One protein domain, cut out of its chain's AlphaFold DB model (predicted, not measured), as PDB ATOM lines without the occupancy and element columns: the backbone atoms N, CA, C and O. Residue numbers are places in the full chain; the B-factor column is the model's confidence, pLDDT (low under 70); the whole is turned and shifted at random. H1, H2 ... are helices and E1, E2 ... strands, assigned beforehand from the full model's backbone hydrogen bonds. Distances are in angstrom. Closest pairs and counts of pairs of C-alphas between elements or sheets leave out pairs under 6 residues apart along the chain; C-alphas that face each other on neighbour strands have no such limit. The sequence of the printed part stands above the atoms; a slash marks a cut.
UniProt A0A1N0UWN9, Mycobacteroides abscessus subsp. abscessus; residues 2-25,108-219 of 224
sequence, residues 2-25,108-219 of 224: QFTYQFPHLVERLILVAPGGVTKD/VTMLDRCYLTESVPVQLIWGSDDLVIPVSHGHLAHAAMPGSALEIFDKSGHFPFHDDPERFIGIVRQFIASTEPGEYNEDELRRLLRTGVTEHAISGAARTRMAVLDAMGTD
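Overview. This is residues 2 to 25 and 108 to 219 of the 224 residues of a protein of Mycobacteroides abscessus subsp. abscessus (UniProt A0A1N0UWN9). A small three-stranded parallel sheet is sandwiched between H5 over one face and H3 over the other, and H7 crosses H3 on its side away from the sheet. H6 lies away from the sheet, on the far side from H5, and packs on the short H2. The printed part has 136 residues with seven named helices and three named strands, in the order H1 E1 H2 E2 H3 E3 H4 H5 H6 H7; the sheet's order is E1 E2 E3, and the class is mixed, helices and strands. The whole is compact, with a radius of gyration of the C-alphas of 14.9 A and spans of 42 by 33 by 24 A.

Arrangement. H1, residues 2 to 6, only just touches H2, residues 114 to 117, with 3 pairs of C-alphas within 8 A, the closest being those of Tyr 5 and Leu 116 at 5.7 A. E1, residues 14 to 17, is an edge strand and the parallel neighbour of E2, residues 122 to 127, at 8 degrees; N 16 and O 123, 2.8 A apart, are within hydrogen-bond range. E3, residues 149 to 153, is parallel to E2 at 17 degrees, with N 151 and O 124 within hydrogen-bond range at 2.9 A. H3, residues 136 to 144, is over E2 and E3 at a height over the sheet of 9.4 A. E2, H3 and E3 form a strand-helix-strand unit, two parallel neighbour strands with a helix between, with a right-handed crossover. H4, residues 160 to 163, only grazes the sheet. H5, residues 165 to 178, is over E2 on the opposite face from H3, also at a height of 9.4 A, giving three layers, helices on both faces of a sheet. H4 and H5 touch only at the corner, and only just, with 3 pairs of C-alphas within 8 A; the closest are those of Phe 161 and Phe 168, 5.5 A. H6, residues 186 to 195, touches H2, with the C-alphas of Leu 116 and Leu 192 closest at 6.5 A. H7, residues 206 to 217, touches H3 with residues 208 to 212 alone, about perpendicular at 88 degrees; the closest C-alphas are those of Leu 140 and Val 212, 6.0 A. H1, H3, H5, H6 and H7 have every O i to N i+4 pair within hydrogen-bond range; H2 and H4 are too short for such a pair.

Along the chain. H1 begins at C-alpha 2, (64.084, 89.407, 161.628). E2 spans 17.0 A, E3 13.2 A and H3 12.4 A. H5, 19.8 A long, begins at C-alpha 165, (69.649, 113.018, 150.140). H6 spans 14.3 A. H7, 16.1 A long, ends at C-alpha 217, (72.118, 76.498, 150.405).

Size, cuts and confidence. The two C-alphas farthest apart are those of Lys 155 and Asp 187, 43.2 A. Residues 26 to 107 are not printed, and C-alphas 25 and 108 are 12.2 A apart across the cut, which lies in the link from E1 to H2. Of the links that are printed whole, none is long. The mean pLDDT of the printed part is 85.4; residues 22 to 25, 108 to 109, 198 to 201 and 217 to 219 are under 70.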
ATOM      1  N   GLN A   2      64.648  90.254 160.573       83.75
ATOM      2  CA  GLN A   2      64.084  89.407 161.628       83.75
ATOM      3  C   GLN A   2      62.818  89.956 162.283       83.75
ATOM      4  O   GLN A   2      61.850  89.224 162.465       83.75
ATOM      5  N   PHE A   3      62.803  91.254 162.573       87.00
ATOM      6  CA  PHE A   3      61.634  91.904 163.147       87.00
ATOM      7  C   PHE A   3      60.384  91.740 162.269       87.00
ATOM      8  O   PHE A   3      59.319  91.423 162.784       87.00
ATOM      9  N   THR A   4      60.527  91.883 160.948       87.56
ATOM     10  CA  THR A   4      59.410  91.828 159.997       87.56
ATOM     11  C   THR A   4      58.712  90.475 160.000       87.56
ATOM     12  O   THR A   4      57.492  90.439 160.068       87.56
ATOM     13  N   TYR A   5      59.449  89.360 159.996       84.00
ATOM     14  CA  TYR A   5      58.810  88.039 160.008       84.00
ATOM     15  C   TYR A   5      58.397  87.562 161.411       84.00
ATOM     16  O   TYR A   5      57.561  86.670 161.525       84.00
ATOM     17  N   GLN A   6      58.963  88.123 162.489       86.56
ATOM     18  CA  GLN A   6      58.547  87.809 163.867       86.56
ATOM     19  C   GLN A   6      57.308  88.600 164.302       86.56
ATOM     20  O   GLN A   6      56.483  88.089 165.056       86.56
ATOM     21  N   PHE A   7      57.172  89.837 163.821       89.69
ATOM     22  CA  PHE A   7      56.078  90.746 164.155       89.69
ATOM     23  C   PHE A   7      55.451  91.359 162.891       89.69
ATOM     24  O   PHE A   7      55.411  92.583 162.757       89.69
ATOM     25  N   PRO A   8      54.937  90.540 161.957       87.44
ATOM     26  CA  PRO A   8      54.429  91.029 160.670       87.44
ATOM     27  C   PRO A   8      53.235  91.982 160.811       87.44
ATOM     28  O   PRO A   8      53.084  92.898 160.017       87.44
ATOM     29  N   HIS A   9      52.439  91.848 161.876       88.19
ATOM     30  CA  HIS A   9      51.335  92.760 162.199       88.19
ATOM     31  C   HIS A   9      51.778  94.181 162.597       88.19
ATOM     32  O   HIS A   9      50.932  95.058 162.734       88.19
ATOM     33  N   LEU A  10      53.079  94.414 162.816       92.44
ATOM     34  CA  LEU A  10      53.644  95.730 163.132       92.44
ATOM     35  C   LEU A  10      54.371  96.370 161.943       92.44
ATOM     36  O   LEU A  10      54.935  97.454 162.095       92.44
ATOM     37  N   VAL A  11      54.418  95.703 160.785       93.44
ATOM     38  CA  VAL A  11      55.200  96.158 159.631       93.44
ATOM     39  C   VAL A  11      54.328  96.235 158.388       93.44
ATOM     40  O   VAL A  11      54.047  95.235 157.744       93.44
ATOM     41  N   GLU A  12      53.970  97.460 158.012       94.19
ATOM     42  CA  GLU A  12      53.187  97.728 156.803       94.19
ATOM     43  C   GLU A  12      54.044  97.795 155.536       94.19
ATOM     44  O   GLU A  12      53.574  97.493 154.447       94.19
ATOM     45  N   ARG A  13      55.290  98.263 155.643       95.12
ATOM     46  CA  ARG A  13      56.216  98.457 154.519       95.12
ATOM     47  C   ARG A  13      57.643  98.304 155.003       95.12
ATOM     48  O   ARG A  13      57.947  98.625 156.154       95.12
ATOM     49  N   LEU A  14      58.531  97.882 154.114       95.12
ATOM     50  CA  LEU A  14      59.932  97.684 154.446       95.12
ATOM     51  C   LEU A  14      60.847  98.386 153.445       95.12
ATOM     52  O   LEU A  14      60.750  98.175 152.243       95.12
ATOM     53  N   ILE A  15      61.771  99.202 153.949       96.19
ATOM     54  CA  ILE A  15      62.832  99.811 153.143       96.19
ATOM     55  C   ILE A  15      64.162  99.306 153.679       96.19
ATOM     56  O   ILE A  15      64.464  99.473 154.862       96.19
ATOM     57  N   LEU A  16      64.957  98.684 152.815       94.38
ATOM     58  CA  LEU A  16      66.288  98.200 153.141       94.38
ATOM     59  C   LEU A  16      67.317  98.995 152.347       94.38
ATOM     60  O   LEU A  16      67.305  98.999 151.118       94.38
ATOM     61  N   VAL A  17      68.225  99.650 153.063       94.50
ATOM     62  CA  VAL A  17      69.292 100.458 152.472       94.50
ATOM     63  C   VAL A  17      70.610  99.736 152.685       94.50
ATOM     64  O   VAL A  17      71.031  99.581 153.830       94.50
ATOM     65  N   ALA A  18      71.195  99.245 151.593       88.06
ATOM     66  CA  ALA A  18      72.406  98.429 151.573       88.06
ATOM     67  C   ALA A  18      72.491  97.404 152.733       88.06
ATOM     68  O   ALA A  18      73.473  97.390 153.480       88.06
ATOM     69  N   PRO A  19      71.453  96.566 152.967       83.75
ATOM     70  CA  PRO A  19      71.465  95.600 154.056       83.75
ATOM     71  C   PRO A  19      72.571  94.553 153.882       83.75
ATOM     72  O   PRO A  19      72.867  94.081 152.782       83.75
ATOM     73  N   GLY A  20      73.124  94.118 155.011       75.69
ATOM     74  CA  GLY A  20      73.907  92.890 155.070       75.69
ATOM     75  C   GLY A  20      73.053  91.625 155.051       75.69
ATOM     76  O   GLY A  20      71.851  91.665 155.302       75.69
ATOM     77  N   GLY A  21      73.705  90.497 154.783       70.25
ATOM     78  CA  GLY A  21      73.134  89.154 154.835       70.25
ATOM     79  C   GLY A  21      72.606  88.641 153.499       70.25
ATOM     80  O   GLY A  21      71.660  87.872 153.487       70.25
ATOM     81  N   VAL A  22      73.156  89.070 152.361       63.47
ATOM     82  CA  VAL A  22      72.705  88.559 151.047       63.47
ATOM     83  C   VAL A  22      73.633  87.464 150.524       63.47
ATOM     84  O   VAL A  22      73.172  86.443 150.032       63.47
ATOM     85  N   THR A  23      74.948  87.650 150.641       61.09
ATOM     86  CA  THR A  23      75.949  86.638 150.276       61.09
ATOM     87  C   THR A  23      77.144  86.723 151.227       61.09
ATOM     88  O   THR A  23      77.245  87.643 152.040       61.09
ATOM     89  N   LYS A  24      78.095  85.790 151.111       55.56
ATOM     90  CA  LYS A  24      79.342  85.800 151.898       55.56
ATOM     91  C   LYS A  24      80.307  86.920 151.492       55.56
ATOM     92  O   LYS A  24      81.271  87.190 152.220       55.56
ATOM     93  N   ASP A  25      80.085  87.570 150.352       53.41
ATOM     94  CA  ASP A  25      80.968  88.609 149.831       53.41
ATOM     95  C   ASP A  25      80.790  89.937 150.569       53.41
ATOM     96  O   ASP A  25      79.971  90.789 150.258       53.41
ATOM     97  N   VAL A 108      74.890  85.568 158.965       55.91
ATOM     98  CA  VAL A 108      73.429  85.592 158.947       55.91
ATOM     99  C   VAL A 108      72.998  85.960 157.540       55.91
ATOM    100  O   VAL A 108      73.228  87.094 157.111       55.91
ATOM    101  N   THR A 109      72.374  85.022 156.834       69.44
ATOM    102  CA  THR A 109      71.650  85.332 155.605       69.44
ATOM    103  C   THR A 109      70.246  85.836 155.922       69.44
ATOM    104  O   THR A 109      69.592  85.424 156.870       69.44
ATOM    105  N   MET A 110      69.792  86.797 155.137       74.94
ATOM    106  CA  MET A 110      68.423  87.282 155.087       74.94
ATOM    107  C   MET A 110      67.620  86.511 154.033       74.94
ATOM    108  O   MET A 110      66.390  86.524 154.073       74.94
ATOM    109  N   LEU A 111      68.304  85.880 153.070       74.50
ATOM    110  CA  LEU A 111      67.670  85.224 151.928       74.50
ATOM    111  C   LEU A 111      66.909  83.956 152.324       74.50
ATOM    112  O   LEU A 111      65.913  83.622 151.694       74.50
ATOM    113  N   ASP A 112      67.335  83.275 153.387       74.94
ATOM    114  CA  ASP A 112      66.677  82.070 153.906       74.94
ATOM    115  C   ASP A 112      65.230  82.318 154.352       74.94
ATOM    116  O   ASP A 112      64.407  81.412 154.277       74.94
ATOM    117  N   ARG A 113      64.913  83.539 154.796       79.94
ATOM    118  CA  ARG A 113      63.616  83.927 155.367       79.94
ATOM    119  C   ARG A 113      62.963  85.109 154.667       79.94
ATOM    120  O   ARG A 113      61.899  85.547 155.098       79.94
ATOM    121  N   CYS A 114      63.538  85.627 153.580       83.31
ATOM    122  CA  CYS A 114      62.953  86.763 152.866       83.31
ATOM    123  C   CYS A 114      61.576  86.447 152.264       83.31
ATOM    124  O   CYS A 114      60.738  87.340 152.173       83.31
ATOM    125  N   TYR A 115      61.293  85.176 151.966       83.19
ATOM    126  CA  TYR A 115      59.969  84.716 151.538       83.19
ATOM    127  C   TYR A 115      58.866  84.985 152.581       83.19
ATOM    128  O   TYR A 115      57.710  85.156 152.222       83.19
ATOM    129  N   LEU A 116      59.207  85.105 153.874       85.00
ATOM    130  CA  LEU A 116      58.249  85.467 154.931       85.00
ATOM    131  C   LEU A 116      57.820  86.941 154.875       85.00
ATOM    132  O   LEU A 116      56.995  87.369 155.676       85.00
ATOM    133  N   THR A 117      58.395  87.722 153.959       83.38
ATOM    134  CA  THR A 117      58.051  89.132 153.741       83.38
ATOM    135  C   THR A 117      57.221  89.353 152.476       83.38
ATOM    136  O   THR A 117      56.994  90.495 152.107       83.38
ATOM    137  N   GLU A 118      56.730  88.283 151.832       83.00
ATOM    138  CA  GLU A 118      55.961  88.344 150.575       83.00
ATOM    139  C   GLU A 118      54.708  89.237 150.665       83.00
ATOM    140  O   GLU A 118      54.353  89.899 149.695       83.00
ATOM    141  N   SER A 119      54.071  89.322 151.838       82.88
ATOM    142  CA  SER A 119      52.884  90.159 152.065       82.88
ATOM    143  C   SER A 119      53.190  91.632 152.368       82.88
ATOM    144  O   SER A 119      52.267  92.416 152.576       82.88
ATOM    145  N   VAL A 120      54.467  92.018 152.445       90.62
ATOM    146  CA  VAL A 120      54.902  93.377 152.787       90.62
ATOM    147  C   VAL A 120      55.617  93.982 151.579       90.62
ATOM    148  O   VAL A 120      56.607  93.414 151.119       90.62
ATOM    149  N   PRO A 121      55.199  95.157 151.072       94.69
ATOM    150  CA  PRO A 121      55.949  95.844 150.030       94.69
ATOM    151  C   PRO A 121      57.378  96.125 150.490       94.69
ATOM    152  O   PRO A 121      57.591  96.657 151.589       94.69
ATOM    153  N   VAL A 122      58.359  95.824 149.632       95.62
ATOM    154  CA  VAL A 122      59.777  96.041 149.941       95.62
ATOM    155  C   VAL A 122      60.451  96.952 148.923       95.62
ATOM    156  O   VAL A 122      60.387  96.705 147.725       95.62
ATOM    157  N   GLN A 123      61.166  97.964 149.411       97.31
ATOM    158  CA  GLN A 123      62.092  98.782 148.634       97.31
ATOM    159  C   GLN A 123      63.532  98.450 149.029       97.31
ATOM    160  O   GLN A 123      63.920  98.584 150.188       97.31
ATOM    161  N   LEU A 124      64.342  98.074 148.048       96.75
ATOM    162  CA  LEU A 124      65.784  97.904 148.164       96.75
ATOM    163  C   LEU A 124      66.472  99.147 147.597       96.75
ATOM    164  O   LEU A 124      66.116  99.603 146.510       96.75
ATOM    165  N   ILE A 125      67.445  99.699 148.317       97.38
ATOM    166  CA  ILE A 125      68.221 100.869 147.884       97.38
ATOM    167  C   ILE A 125      69.707 100.546 148.010       97.38
ATOM    168  O   ILE A 125      70.154 100.121 149.075       97.38
ATOM    169  N   TRP A 126      70.471 100.771 146.942       96.12
ATOM    170  CA  TRP A 126      71.906 100.483 146.897       96.12
ATOM    171  C   TRP A 126      72.690 101.554 146.140       96.12
ATOM    172  O   TRP A 126      72.164 102.163 145.213       96.12
ATOM    173  N   GLY A 127      73.962 101.751 146.487       94.50
ATOM    174  CA  GLY A 127      74.904 102.501 145.653       94.50
ATOM    175  C   GLY A 127      75.591 101.606 144.620       94.50
ATOM    176  O   GLY A 127      75.915 100.457 144.919       94.50
ATOM    177  N   SER A 128      75.831 102.113 143.404       92.62
ATOM    178  CA  SER A 128      76.555 101.369 142.355       92.62
ATOM    179  C   SER A 128      78.012 101.082 142.721       92.62
ATOM    180  O   SER A 128      78.593 100.104 142.252       92.62
ATOM    181  N   ASP A 129      78.588 101.945 143.556       87.00
ATOM    182  CA  ASP A 129      79.998 101.970 143.924       87.00
ATOM    183  C   ASP A 129      80.209 101.532 145.382       87.00
ATOM    184  O   ASP A 129      81.253 101.834 145.959       87.00
ATOM    185  N   ASP A 130      79.227 100.852 145.982       84.44
ATOM    186  CA  ASP A 130      79.272 100.379 147.368       84.44
ATOM    187  C   ASP A 130      80.491  99.468 147.605       84.44
ATOM    188  O   ASP A 130      80.604  98.369 147.051       84.44
ATOM    189  N   LEU A 131      81.424  99.944 148.436       75.81
ATOM    190  CA  LEU A 131      82.658  99.229 148.764       75.81
ATOM    191  C   LEU A 131      82.516  98.321 149.983       75.81
ATOM    192  O   LEU A 131      83.436  97.552 150.277       75.81
ATOM    193  N   VAL A 132      81.422  98.457 150.726       74.50
ATOM    194  CA  VAL A 132      81.144  97.745 151.970       74.50
ATOM    195  C   VAL A 132      80.384  96.462 151.636       74.50
ATOM    196  O   VAL A 132      80.817  95.373 152.026       74.50
ATOM    197  N   ILE A 133      79.301  96.586 150.862       81.31
ATOM    198  CA  ILE A 133      78.446  95.491 150.400       81.31
ATOM    199  C   ILE A 133      78.161  95.685 148.902       81.31
ATOM    200  O   ILE A 133      77.307  96.494 148.544       81.31
ATOM    201  N   PRO A 134      78.843  94.943 148.009       85.81
ATOM    202  CA  PRO A 134      78.772  95.182 146.570       85.81
ATOM    203  C   PRO A 134      77.345  95.199 146.012       85.81
ATOM    204  O   PRO A 134      76.511  94.379 146.394       85.81
ATOM    205  N   VAL A 135      77.090  96.059 145.021       89.94
ATOM    206  CA  VAL A 135      75.767  96.230 144.380       89.94
ATOM    207  C   VAL A 135      75.162  94.936 143.812       89.94
ATOM    208  O   VAL A 135      73.942  94.802 143.712       89.94
ATOM    209  N   SER A 136      75.990  93.935 143.493       87.94
ATOM    210  CA  SER A 136      75.522  92.596 143.110       87.94
ATOM    211  C   SER A 136      74.604  91.968 144.166       87.94
ATOM    212  O   SER A 136      73.683  91.238 143.806       87.94
ATOM    213  N   HIS A 137      74.788  92.301 145.447       86.94
ATOM    214  CA  HIS A 137      73.909  91.882 146.536       86.94
ATOM    215  C   HIS A 137      72.510  92.484 146.386       86.94
ATOM    216  O   HIS A 137      71.527  91.770 146.552       86.94
ATOM    217  N   GLY A 138      72.389  93.751 145.988       90.50
ATOM    218  CA  GLY A 138      71.085  94.360 145.716       90.50
ATOM    219  C   GLY A 138      70.307  93.610 144.636       90.50
ATOM    220  O   GLY A 138      69.122  93.322 144.807       90.50
ATOM    221  N   HIS A 139      70.989  93.196 143.567       92.38
ATOM    222  CA  HIS A 139      70.375  92.393 142.509       92.38
ATOM    223  C   HIS A 139      69.969  90.988 142.972       92.38
ATOM    224  O   HIS A 139      68.909  90.504 142.578       92.38
ATOM    225  N   LEU A 140      70.778  90.336 143.810       89.12
ATOM    226  CA  LEU A 140      70.450  89.019 144.367       89.12
ATOM    227  C   LEU A 140      69.280  89.090 145.353       89.12
ATOM    228  O   LEU A 140      68.377  88.260 145.280       89.12
ATOM    229  N   ALA A 141      69.253  90.100 146.224       89.44
ATOM    230  CA  ALA A 141      68.142  90.334 147.141       89.44
ATOM    231  C   ALA A 141      66.836  90.596 146.380       89.44
ATOM    232  O   ALA A 141      65.815  89.992 146.691       89.44
ATOM    233  N   HIS A 142      66.884  91.427 145.337       93.00
ATOM    234  CA  HIS A 142      65.724  91.695 144.488       93.00
ATOM    235  C   HIS A 142      65.225  90.430 143.776       93.00
ATOM    236  O   HIS A 142      64.027  90.161 143.742       93.00
ATOM    237  N   ALA A 143      66.147  89.603 143.272       90.25
ATOM    238  CA  ALA A 143      65.806  88.318 142.671       90.25
ATOM    239  C   ALA A 143      65.125  87.368 143.673       90.25
ATOM    240  O   ALA A 143      64.135  86.724 143.327       90.25
ATOM    241  N   ALA A 144      65.618  87.309 144.912       87.38
ATOM    242  CA  ALA A 144      65.078  86.473 145.987       87.38
ATOM    243  C   ALA A 144      63.763  86.990 146.597       87.38
ATOM    244  O   ALA A 144      63.098  86.266 147.335       87.38
ATOM    245  N   MET A 145      63.387  88.237 146.306       88.69
ATOM    246  CA  MET A 145      62.184  88.891 146.818       88.69
ATOM    247  C   MET A 145      61.341  89.419 145.653       88.69
ATOM    248  O   MET A 145      61.350  90.628 145.384       88.69
ATOM    249  N   PRO A 146      60.627  88.541 144.924       81.69
ATOM    250  CA  PRO A 146      59.738  88.973 143.854       81.69
ATOM    251  C   PRO A 146      58.734  90.004 144.368       81.69
ATOM    252  O   PRO A 146      58.182  89.854 145.451       81.69
ATOM    253  N   GLY A 147      58.516  91.066 143.596       86.62
ATOM    254  CA  GLY A 147      57.647  92.176 143.998       86.62
ATOM    255  C   GLY A 147      58.349  93.282 144.790       86.62
ATOM    256  O   GLY A 147      57.771  94.351 144.964       86.62
ATOM    257  N   SER A 148      59.605  93.088 145.207       94.06
ATOM    258  CA  SER A 148      60.413  94.203 145.710       94.06
ATOM    259  C   SER A 148      60.707  95.221 144.602       94.06
ATOM    260  O   SER A 148      60.846  94.861 143.437       94.06
ATOM    261  N   ALA A 149      60.842  96.494 144.954       96.00
ATOM    262  CA  ALA A 149      61.439  97.513 144.097       96.00
ATOM    263  C   ALA A 149      62.946  97.598 144.382       96.00
ATOM    264  O   ALA A 149      63.364  97.457 145.530       96.00
ATOM    265  N   LEU A 150      63.768  97.850 143.360       97.06
ATOM    266  CA  LEU A 150      65.214  98.038 143.508       97.06
ATOM    267  C   LEU A 150      65.639  99.371 142.895       97.06
ATOM    268  O   LEU A 150      65.513  99.572 141.691       97.06
ATOM    269  N   GLU A 151      66.200 100.244 143.725       97.81
ATOM    270  CA  GLU A 151      66.735 101.544 143.327       97.81
ATOM    271  C   GLU A 151      68.254 101.568 143.487       97.81
ATOM    272  O   GLU A 151      68.784 101.428 144.592       97.81
ATOM    273  N   ILE A 152      68.956 101.769 142.369       97.44
ATOM    274  CA  ILE A 152      70.414 101.905 142.344       97.44
ATOM    275  C   ILE A 152      70.790 103.376 142.163       97.44
ATOM    276  O   ILE A 152      70.393 104.047 141.202       97.44
ATOM    277  N   PHE A 153      71.581 103.883 143.098       96.25
ATOM    278  CA  PHE A 153      72.153 105.216 143.058       96.25
ATOM    279  C   PHE A 153      73.474 105.172 142.288       96.25
ATOM    280  O   PHE A 153      74.477 104.640 142.772       96.25
ATOM    281  N   ASP A 154      73.456 105.700 141.062       92.81
ATOM    282  CA  ASP A 154      74.649 105.810 140.219       92.81
ATOM    283  C   ASP A 154      75.709 106.682 140.898       92.81
ATOM    284  O   ASP A 154      75.416 107.783 141.365       92.81
ATOM    285  N   LYS A 155      76.950 106.189 140.921       88.00
ATOM    286  CA  LYS A 155      78.125 106.837 141.529       88.00
ATOM    287  C   LYS A 155      78.001 107.089 143.036       88.00
ATOM    288  O   LYS A 155      78.759 107.910 143.561       88.00
ATOM    289  N   SER A 156      77.109 106.373 143.721       89.19
ATOM    290  CA  SER A 156      76.994 106.396 145.183       89.19
ATOM    291  C   SER A 156      77.664 105.194 145.833       89.19
ATOM    292  O   SER A 156      77.659 104.095 145.273       89.19
ATOM    293  N   GLY A 157      78.236 105.419 147.015       85.31
ATOM    294  CA  GLY A 157      78.830 104.383 147.858       85.31
ATOM    295  C   GLY A 157      77.797 103.658 148.729       85.31
ATOM    296  O   GLY A 157      76.616 103.581 148.394       85.31
ATOM    297  N   HIS A 158      78.230 103.146 149.878       87.88
ATOM    298  CA  HIS A 158      77.391 102.400 150.822       87.88
ATOM    299  C   HIS A 158      76.272 103.234 151.464       87.88
ATOM    300  O   HIS A 158      75.254 102.697 151.898       87.88
ATOM    301  N   PHE A 159      76.442 104.557 151.517       87.44
ATOM    302  CA  PHE A 159      75.488 105.485 152.128       87.44
ATOM    303  C   PHE A 159      74.817 106.381 151.069       87.44
ATOM    304  O   PHE A 159      75.054 107.590 151.049       87.44
ATOM    305  N   PRO A 160      73.939 105.843 150.196       90.69
ATOM    306  CA  PRO A 160      73.327 106.614 149.107       90.69
ATOM    307  C   PRO A 160      72.513 107.825 149.596       90.69
ATOM    308  O   PRO A 160      72.425 108.837 148.908       90.69
ATOM    309  N   PHE A 161      71.979 107.763 150.817       91.88
ATOM    310  CA  PHE A 161      71.263 108.867 151.465       91.88
ATOM    311  C   PHE A 161      72.164 110.023 151.927       91.88
ATOM    312  O   PHE A 161      71.647 111.096 152.230       91.88
ATOM    313  N   HIS A 162      73.483 109.828 152.015       88.88
ATOM    314  CA  HIS A 162      74.440 110.923 152.196       88.88
ATOM    315  C   HIS A 162      74.852 111.535 150.856       88.88
ATOM    316  O   HIS A 162      75.006 112.751 150.772       88.88
ATOM    317  N   ASP A 163      75.031 110.696 149.833       87.19
ATOM    318  CA  ASP A 163      75.502 111.128 148.517       87.19
ATOM    319  C   ASP A 163      74.441 111.940 147.756       87.19
ATOM    320  O   ASP A 163      74.773 112.956 147.146       87.19
ATOM    321  N   ASP A 164      73.173 111.519 147.815       92.62
ATOM    322  CA  ASP A 164      72.038 112.225 147.205       92.62
ATOM    323  C   ASP A 164      70.790 112.164 148.121       92.62
ATOM    324  O   ASP A 164      69.885 111.339 147.933       92.62
ATOM    325  N   PRO A 165      70.735 113.024 149.160       95.38
ATOM    326  CA  PRO A 165      69.649 113.018 150.140       95.38
ATOM    327  C   PRO A 165      68.284 113.364 149.532       95.38
ATOM    328  O   PRO A 165      67.259 112.832 149.961       95.38
ATOM    329  N   GLU A 166      68.258 114.253 148.537       97.06
ATOM    330  CA  GLU A 166      67.023 114.717 147.899       97.06
ATOM    331  C   GLU A 166      66.372 113.591 147.098       97.06
ATOM    332  O   GLU A 166      65.181 113.313 147.282       97.06
ATOM    333  N   ARG A 167      67.158 112.872 146.284       96.94
ATOM    334  CA  ARG A 167      66.674 111.689 145.569       96.94
ATOM    335  C   ARG A 167      66.231 110.593 146.531       96.94
ATOM    336  O   ARG A 167      65.180 109.991 146.310       96.94
ATOM    337  N   PHE A 168      66.984 110.349 147.606       97.50
ATOM    338  CA  PHE A 168      66.620 109.356 148.621       97.50
ATOM    339  C   PHE A 168      65.257 109.650 149.252       97.50
ATOM    340  O   PHE A 168      64.387 108.779 149.274       97.50
ATOM    341  N   ILE A 169      65.033 110.887 149.702       97.94
ATOM    342  CA  ILE A 169      63.739 111.307 150.253       97.94
ATOM    343  C   ILE A 169      62.630 111.159 149.203       97.94
ATOM    344  O   ILE A 169      61.537 110.701 149.538       97.94
ATOM    345  N   GLY A 170      62.902 111.518 147.946       98.19
ATOM    346  CA  GLY A 170      61.965 111.345 146.836       98.19
ATOM    347  C   GLY A 170      61.511 109.895 146.671       98.19
ATOM    348  O   GLY A 170      60.309 109.631 146.693       98.19
ATOM    349  N   ILE A 171      62.460 108.959 146.603       97.94
ATOM    350  CA  ILE A 171      62.195 107.516 146.480       97.94
ATOM    351  C   ILE A 171      61.387 107.001 147.674       97.94
ATOM    352  O   ILE A 171      60.383 106.322 147.483       97.94
ATOM    353  N   VAL A 172      61.767 107.362 148.904       97.56
ATOM    354  CA  VAL A 172      61.041 106.934 150.114       97.56
ATOM    355  C   VAL A 172      59.594 107.432 150.092       97.56
ATOM    356  O   VAL A 172      58.668 106.666 150.355       97.56
ATOM    357  N   ARG A 173      59.374 108.709 149.756       98.19
ATOM    358  CA  ARG A 173      58.025 109.293 149.687       98.19
ATOM    359  C   ARG A 173      57.200 108.668 148.571       98.19
ATOM    360  O   ARG A 173      56.025 108.391 148.790       98.19
ATOM    361  N   GLN A 174      57.810 108.436 147.411       98.06
ATOM    362  CA  GLN A 174      57.157 107.772 146.291       98.06
ATOM    363  C   GLN A 174      56.738 106.356 146.675       98.06
ATOM    364  O   GLN A 174      55.572 106.023 146.509       98.06
ATOM    365  N   PHE A 175      57.642 105.568 147.255       97.81
ATOM    366  CA  PHE A 175      57.361 104.204 147.687       97.81
ATOM    367  C   PHE A 175      56.201 104.140 148.686       97.81
ATOM    368  O   PHE A 175      55.289 103.335 148.517       97.81
ATOM    369  N   ILE A 176      56.181 105.025 149.689       96.75
ATOM    370  CA  ILE A 176      55.072 105.105 150.653       96.75
ATOM    371  C   ILE A 176      53.757 105.472 149.952       96.75
ATOM    372  O   ILE A 176      52.721 104.892 150.262       96.75
ATOM    373  N   ALA A 177      53.790 106.423 149.016       97.19
ATOM    374  CA  ALA A 177      52.597 106.902 148.321       97.19
ATOM    375  C   ALA A 177      52.048 105.910 147.282       97.19
ATOM    376  O   ALA A 177      50.850 105.918 147.020       97.19
ATOM    377  N   SER A 178      52.907 105.091 146.669       95.75
ATOM    378  CA  SER A 178      52.545 104.211 145.551       95.75
ATOM    379  C   SER A 178      52.303 102.755 145.944       95.75
ATOM    380  O   SER A 178      51.997 101.949 145.070       95.75
ATOM    381  N   THR A 179      52.488 102.388 147.212       96.31
ATOM    382  CA  THR A 179      52.281 101.016 147.695       96.31
ATOM    383  C   THR A 179      51.146 100.964 148.703       96.31
ATOM    384  O   THR A 179      51.009 101.857 149.541       96.31
ATOM    385  N   GLU A 180      50.343  99.907 148.649       94.38
ATOM    386  CA  GLU A 180      49.364  99.611 149.695       94.38
ATOM    387  C   GLU A 180      50.081  99.046 150.933       94.38
ATOM    388  O   GLU A 180      51.064  98.322 150.770       94.38
ATOM    389  N   PRO A 181      49.663  99.392 152.166       93.19
ATOM    390  CA  PRO A 181      50.203  98.766 153.370       93.19
ATOM    391  C   PRO A 181      50.049  97.243 153.302       93.19
ATOM    392  O   PRO A 181      48.987  96.749 152.936       93.19
ATOM    393  N   GLY A 182      51.086  96.502 153.682       88.88
ATOM    394  CA  GLY A 182      50.993  95.058 153.852       88.88
ATOM    395  C   GLY A 182      49.988  94.712 154.947       88.88
ATOM    396  O   GLY A 182      50.053  95.250 156.053       88.88
ATOM    397  N   GLU A 183      49.068  93.801 154.645       87.38
ATOM    398  CA  GLU A 183      48.107  93.286 155.614       87.38
ATOM    399  C   GLU A 183      48.604  91.963 156.197       87.38
ATOM    400  O   GLU A 183      49.009  91.042 155.482       87.38
ATOM    401  N   TYR A 184      48.570  91.854 157.524       87.31
ATOM    402  CA  TYR A 184      48.911  90.609 158.193       87.31
ATOM    403  C   TYR A 184      47.789  89.581 158.029       87.31
ATOM    404  O   TYR A 184      46.663  89.797 158.477       87.31
ATOM    405  N   ASN A 185      48.135  88.427 157.460       88.88
ATOM    406  CA  ASN A 185      47.260  87.267 157.369       88.88
ATOM    407  C   ASN A 185      47.946  86.047 158.007       88.88
ATOM    408  O   ASN A 185      48.976  85.571 157.527       88.88
ATOM    409  N   GLU A 186      47.369  85.541 159.101       89.38
ATOM    410  CA  GLU A 186      47.917  84.396 159.836       89.38
ATOM    411  C   GLU A 186      47.940  83.111 158.994       89.38
ATOM    412  O   GLU A 186      48.911  82.351 159.053       89.38
ATOM    413  N   ASP A 187      46.896  82.861 158.200       91.38
ATOM    414  CA  ASP A 187      46.799  81.653 157.379       91.38
ATOM    415  C   ASP A 187      47.864  81.646 156.283       91.38
ATOM    416  O   ASP A 187      48.490  80.613 156.024       91.38
ATOM    417  N   GLU A 188      48.132  82.814 155.699       87.25
ATOM    418  CA  GLU A 188      49.175  82.975 154.691       87.25
ATOM    419  C   GLU A 188      50.575  82.805 155.290       87.25
ATOM    420  O   GLU A 188      51.388  82.046 154.761       87.25
ATOM    421  N   LEU A 189      50.840  83.400 156.458       87.69
ATOM    422  CA  LEU A 189      52.099  83.180 157.172       87.69
ATOM    423  C   LEU A 189      52.304  81.692 157.499       87.69
ATOM    424  O   LEU A 189      53.391  81.144 157.303       87.69
ATOM    425  N   ARG A 190      51.255  81.011 157.974       89.88
ATOM    426  CA  ARG A 190      51.295  79.574 158.269       89.88
ATOM    427  C   ARG A 190      51.560  78.751 157.010       89.88
ATOM    428  O   ARG A 190      52.290  77.760 157.088       89.88
ATOM    429  N   ARG A 191      50.981  79.135 155.869       90.06
ATOM    430  CA  ARG A 191      51.243  78.508 154.569       90.06
ATOM    431  C   ARG A 191      52.717  78.653 154.203       90.06
ATOM    432  O   ARG A 191      53.361  77.633 153.970       90.06
ATOM    433  N   LEU A 192      53.249  79.875 154.239       87.81
ATOM    434  CA  LEU A 192      54.649  80.170 153.926       87.81
ATOM    435  C   LEU A 192      55.607  79.359 154.805       87.81
ATOM    436  O   LEU A 192      56.498  78.696 154.283       87.81
ATOM    437  N   LEU A 193      55.383  79.314 156.121       87.38
ATOM    438  CA  LEU A 193      56.213  78.535 157.052       87.38
ATOM    439  C   LEU A 193      56.213  77.026 156.758       87.38
ATOM    440  O   LEU A 193      57.198  76.346 157.038       87.38
ATOM    441  N   ARG A 194      55.116  76.485 156.213       88.44
ATOM    442  CA  ARG A 194      55.009  75.064 155.846       88.44
ATOM    443  C   ARG A 194      55.621  74.756 154.485       88.44
ATOM    444  O   ARG A 194      56.165  73.670 154.314       88.44
ATOM    445  N   THR A 195      55.490  75.664 153.519       84.75
ATOM    446  CA  THR A 195      56.035  75.475 152.168       84.75
ATOM    447  C   THR A 195      57.521  75.798 152.091       84.75
ATOM    448  O   THR A 195      58.217  75.225 151.258       84.75
ATOM    449  N   GLY A 196      58.000  76.701 152.949       79.12
ATOM    450  CA  GLY A 196      59.350  77.241 152.890       79.12
ATOM    451  C   GLY A 196      59.613  78.007 151.593       79.12
ATOM    452  O   GLY A 196      58.692  78.434 150.889       79.12
ATOM    453  N   VAL A 197      60.896  78.158 151.270       72.94
ATOM    454  CA  VAL A 197      61.353  78.751 150.011       72.94
ATOM    455  C   VAL A 197      61.003  77.804 148.870       72.94
ATOM    456  O   VAL A 197      61.451  76.660 148.841       72.94
ATOM    457  N   THR A 198      60.254  78.293 147.887       67.38
ATOM    458  CA  THR A 198      60.022  77.558 146.641       67.38
ATOM    459  C   THR A 198      60.925  78.116 145.547       67.38
ATOM    460  O   THR A 198      60.994  79.325 145.350       67.38
ATOM    461  N   GLU A 199      61.604  77.256 144.780       61.59
ATOM    462  CA  GLU A 199      62.482  77.705 143.681       61.59
ATOM    463  C   GLU A 199      61.739  78.582 142.660       61.59
ATOM    464  O   GLU A 199      62.330  79.429 141.995       61.59
ATOM    465  N   HIS A 200      60.426  78.396 142.517       57.81
ATOM    466  CA  HIS A 200      59.589  79.181 141.610       57.81
ATOM    467  C   HIS A 200      59.384  80.627 142.089       57.81
ATOM    468  O   HIS A 200      59.107  81.488 141.259       57.81
ATOM    469  N   ALA A 201      59.616  80.907 143.373       68.12
ATOM    470  CA  ALA A 201      59.539  82.232 143.975       68.12
ATOM    471  C   ALA A 201      60.841  83.048 143.847       68.12
ATOM    472  O   ALA A 201      60.974  84.073 144.494       68.12
ATOM    473  N   ILE A 202      61.821  82.633 143.034       78.62
ATOM    474  CA  ILE A 202      63.026  83.440 142.762       78.62
ATOM    475  C   ILE A 202      62.931  84.016 141.350       78.62
ATOM    476  O   ILE A 202      62.835  83.280 140.372       78.62
ATOM    477  N   SER A 203      62.976  85.331 141.198       79.44
ATOM    478  CA  SER A 203      62.896  85.987 139.890       79.44
ATOM    479  C   SER A 203      64.270  86.118 139.205       79.44
ATOM    480  O   SER A 203      65.323  85.928 139.815       79.44
ATOM    481  N   GLY A 204      64.281  86.416 137.901       81.00
ATOM    482  CA  GLY A 204      65.503  86.688 137.132       81.00
ATOM    483  C   GLY A 204      66.036  85.520 136.290       81.00
ATOM    484  O   GLY A 204      65.443  84.444 136.204       81.00
ATOM    485  N   ALA A 205      67.166  85.758 135.614       82.06
ATOM    486  CA  ALA A 205      67.796  84.789 134.716       82.06
ATOM    487  C   ALA A 205      68.278  83.534 135.465       82.06
ATOM    488  O   ALA A 205      68.604  83.596 136.650       82.06
ATOM    489  N   ALA A 206      68.415  82.407 134.753       78.50
ATOM    490  CA  ALA A 206      68.833  81.126 135.336       78.50
ATOM    491  C   ALA A 206      70.115  81.234 136.187       78.50
ATOM    492  O   ALA A 206      70.168  80.700 137.289       78.50
ATOM    493  N   ARG A 207      71.114  82.001 135.725       80.00
ATOM    494  CA  ARG A 207      72.356  82.251 136.478       80.00
ATOM    495  C   ARG A 207      72.109  82.991 137.799       80.00
ATOM    496  O   ARG A 207      72.706  82.626 138.804       80.00
ATOM    497  N   THR A 208      71.244  84.005 137.810       80.56
ATOM    498  CA  THR A 208      70.899  84.760 139.026       80.56
ATOM    499  C   THR A 208      70.133  83.881 140.006       80.56
ATOM    500  O   THR A 208      70.469  83.853 141.183       80.56
ATOM    501  N   ARG A 209      69.170  83.095 139.513       79.12
ATOM    502  CA  ARG A 209      68.420  82.131 140.330       79.12
ATOM    503  C   ARG A 209      69.343  81.102 140.981       79.12
ATOM    504  O   ARG A 209      69.236  80.868 142.177       79.12
ATOM    505  N   MET A 210      70.286  80.542 140.221       78.50
ATOM    506  CA  MET A 210      71.299  79.633 140.766       78.50
ATOM    507  C   MET A 210      72.179  80.308 141.822       78.50
ATOM    508  O   MET A 210      72.443  79.700 142.848       78.50
ATOM    509  N   ALA A 211      72.604  81.556 141.600       79.06
ATOM    510  CA  ALA A 211      73.410  82.295 142.573       79.06
ATOM    511  C   ALA A 211      72.645  82.581 143.877       79.06
ATOM    512  O   ALA A 211      73.225  82.491 144.954       79.06
ATOM    513  N   VAL A 212      71.344  82.880 143.794       76.94
ATOM    514  CA  VAL A 212      70.474  83.009 144.974       76.94
ATOM    515  C   VAL A 212      70.365  81.669 145.702       76.94
ATOM    516  O   VAL A 212      70.605  81.618 146.902       76.94
ATOM    517  N   LEU A 213      70.074  80.575 144.992       77.25
ATOM    518  CA  LEU A 213      69.963  79.243 145.599       77.25
ATOM    519  C   LEU A 213      71.273  78.781 146.249       77.25
ATOM    520  O   LEU A 213      71.238  78.210 147.334       77.25
ATOM    521  N   ASP A 214      72.423  79.064 145.638       75.81
ATOM    522  CA  ASP A 214      73.741  78.785 146.222       75.81
ATOM    523  C   ASP A 214      73.990  79.633 147.482       75.81
ATOM    524  O   ASP A 214      74.421  79.121 148.518       75.81
ATOM    525  N   ALA A 215      73.627  80.919 147.455       71.06
ATOM    526  CA  ALA A 215      73.700  81.783 148.632       71.06
ATOM    527  C   ALA A 215      72.793  81.299 149.781       71.06
ATOM    528  O   ALA A 215      73.155  81.453 150.944       71.06
ATOM    529  N   MET A 216      71.651  80.679 149.468       72.62
ATOM    530  CA  MET A 216      70.727  80.101 150.453       72.62
ATOM    531  C   MET A 216      71.183  78.727 150.965       72.62
ATOM    532  O   MET A 216      71.083  78.447 152.155       72.62
ATOM    533  N   GLY A 217      71.696  77.865 150.081       60.50
ATOM    534  CA  GLY A 217      72.118  76.498 150.405       60.50
ATOM    535  C   GLY A 217      73.482  76.410 151.090       60.50
ATOM    536  O   GLY A 217      73.769  75.433 151.776       60.50
ATOM    537  N   THR A 218      74.330  77.430 150.951       55.19
ATOM    538  CA  THR A 218      75.656  77.456 151.587       55.19
ATOM    539  C   THR A 218      75.642  77.922 153.048       55.19
ATOM    540  O   THR A 218      76.726  78.053 153.640       55.19
ATOM    541  N   ASP A 219      74.464  78.163 153.632       52.75
ATOM    542  CA  ASP A 219      74.302  78.734 154.970       52.75
ATOM    543  C   ASP A 219      73.753  77.741 156.012       52.75
ATOM    544  O   ASP A 219      72.826  78.027 156.763       52.75
TER     545      ASP A 219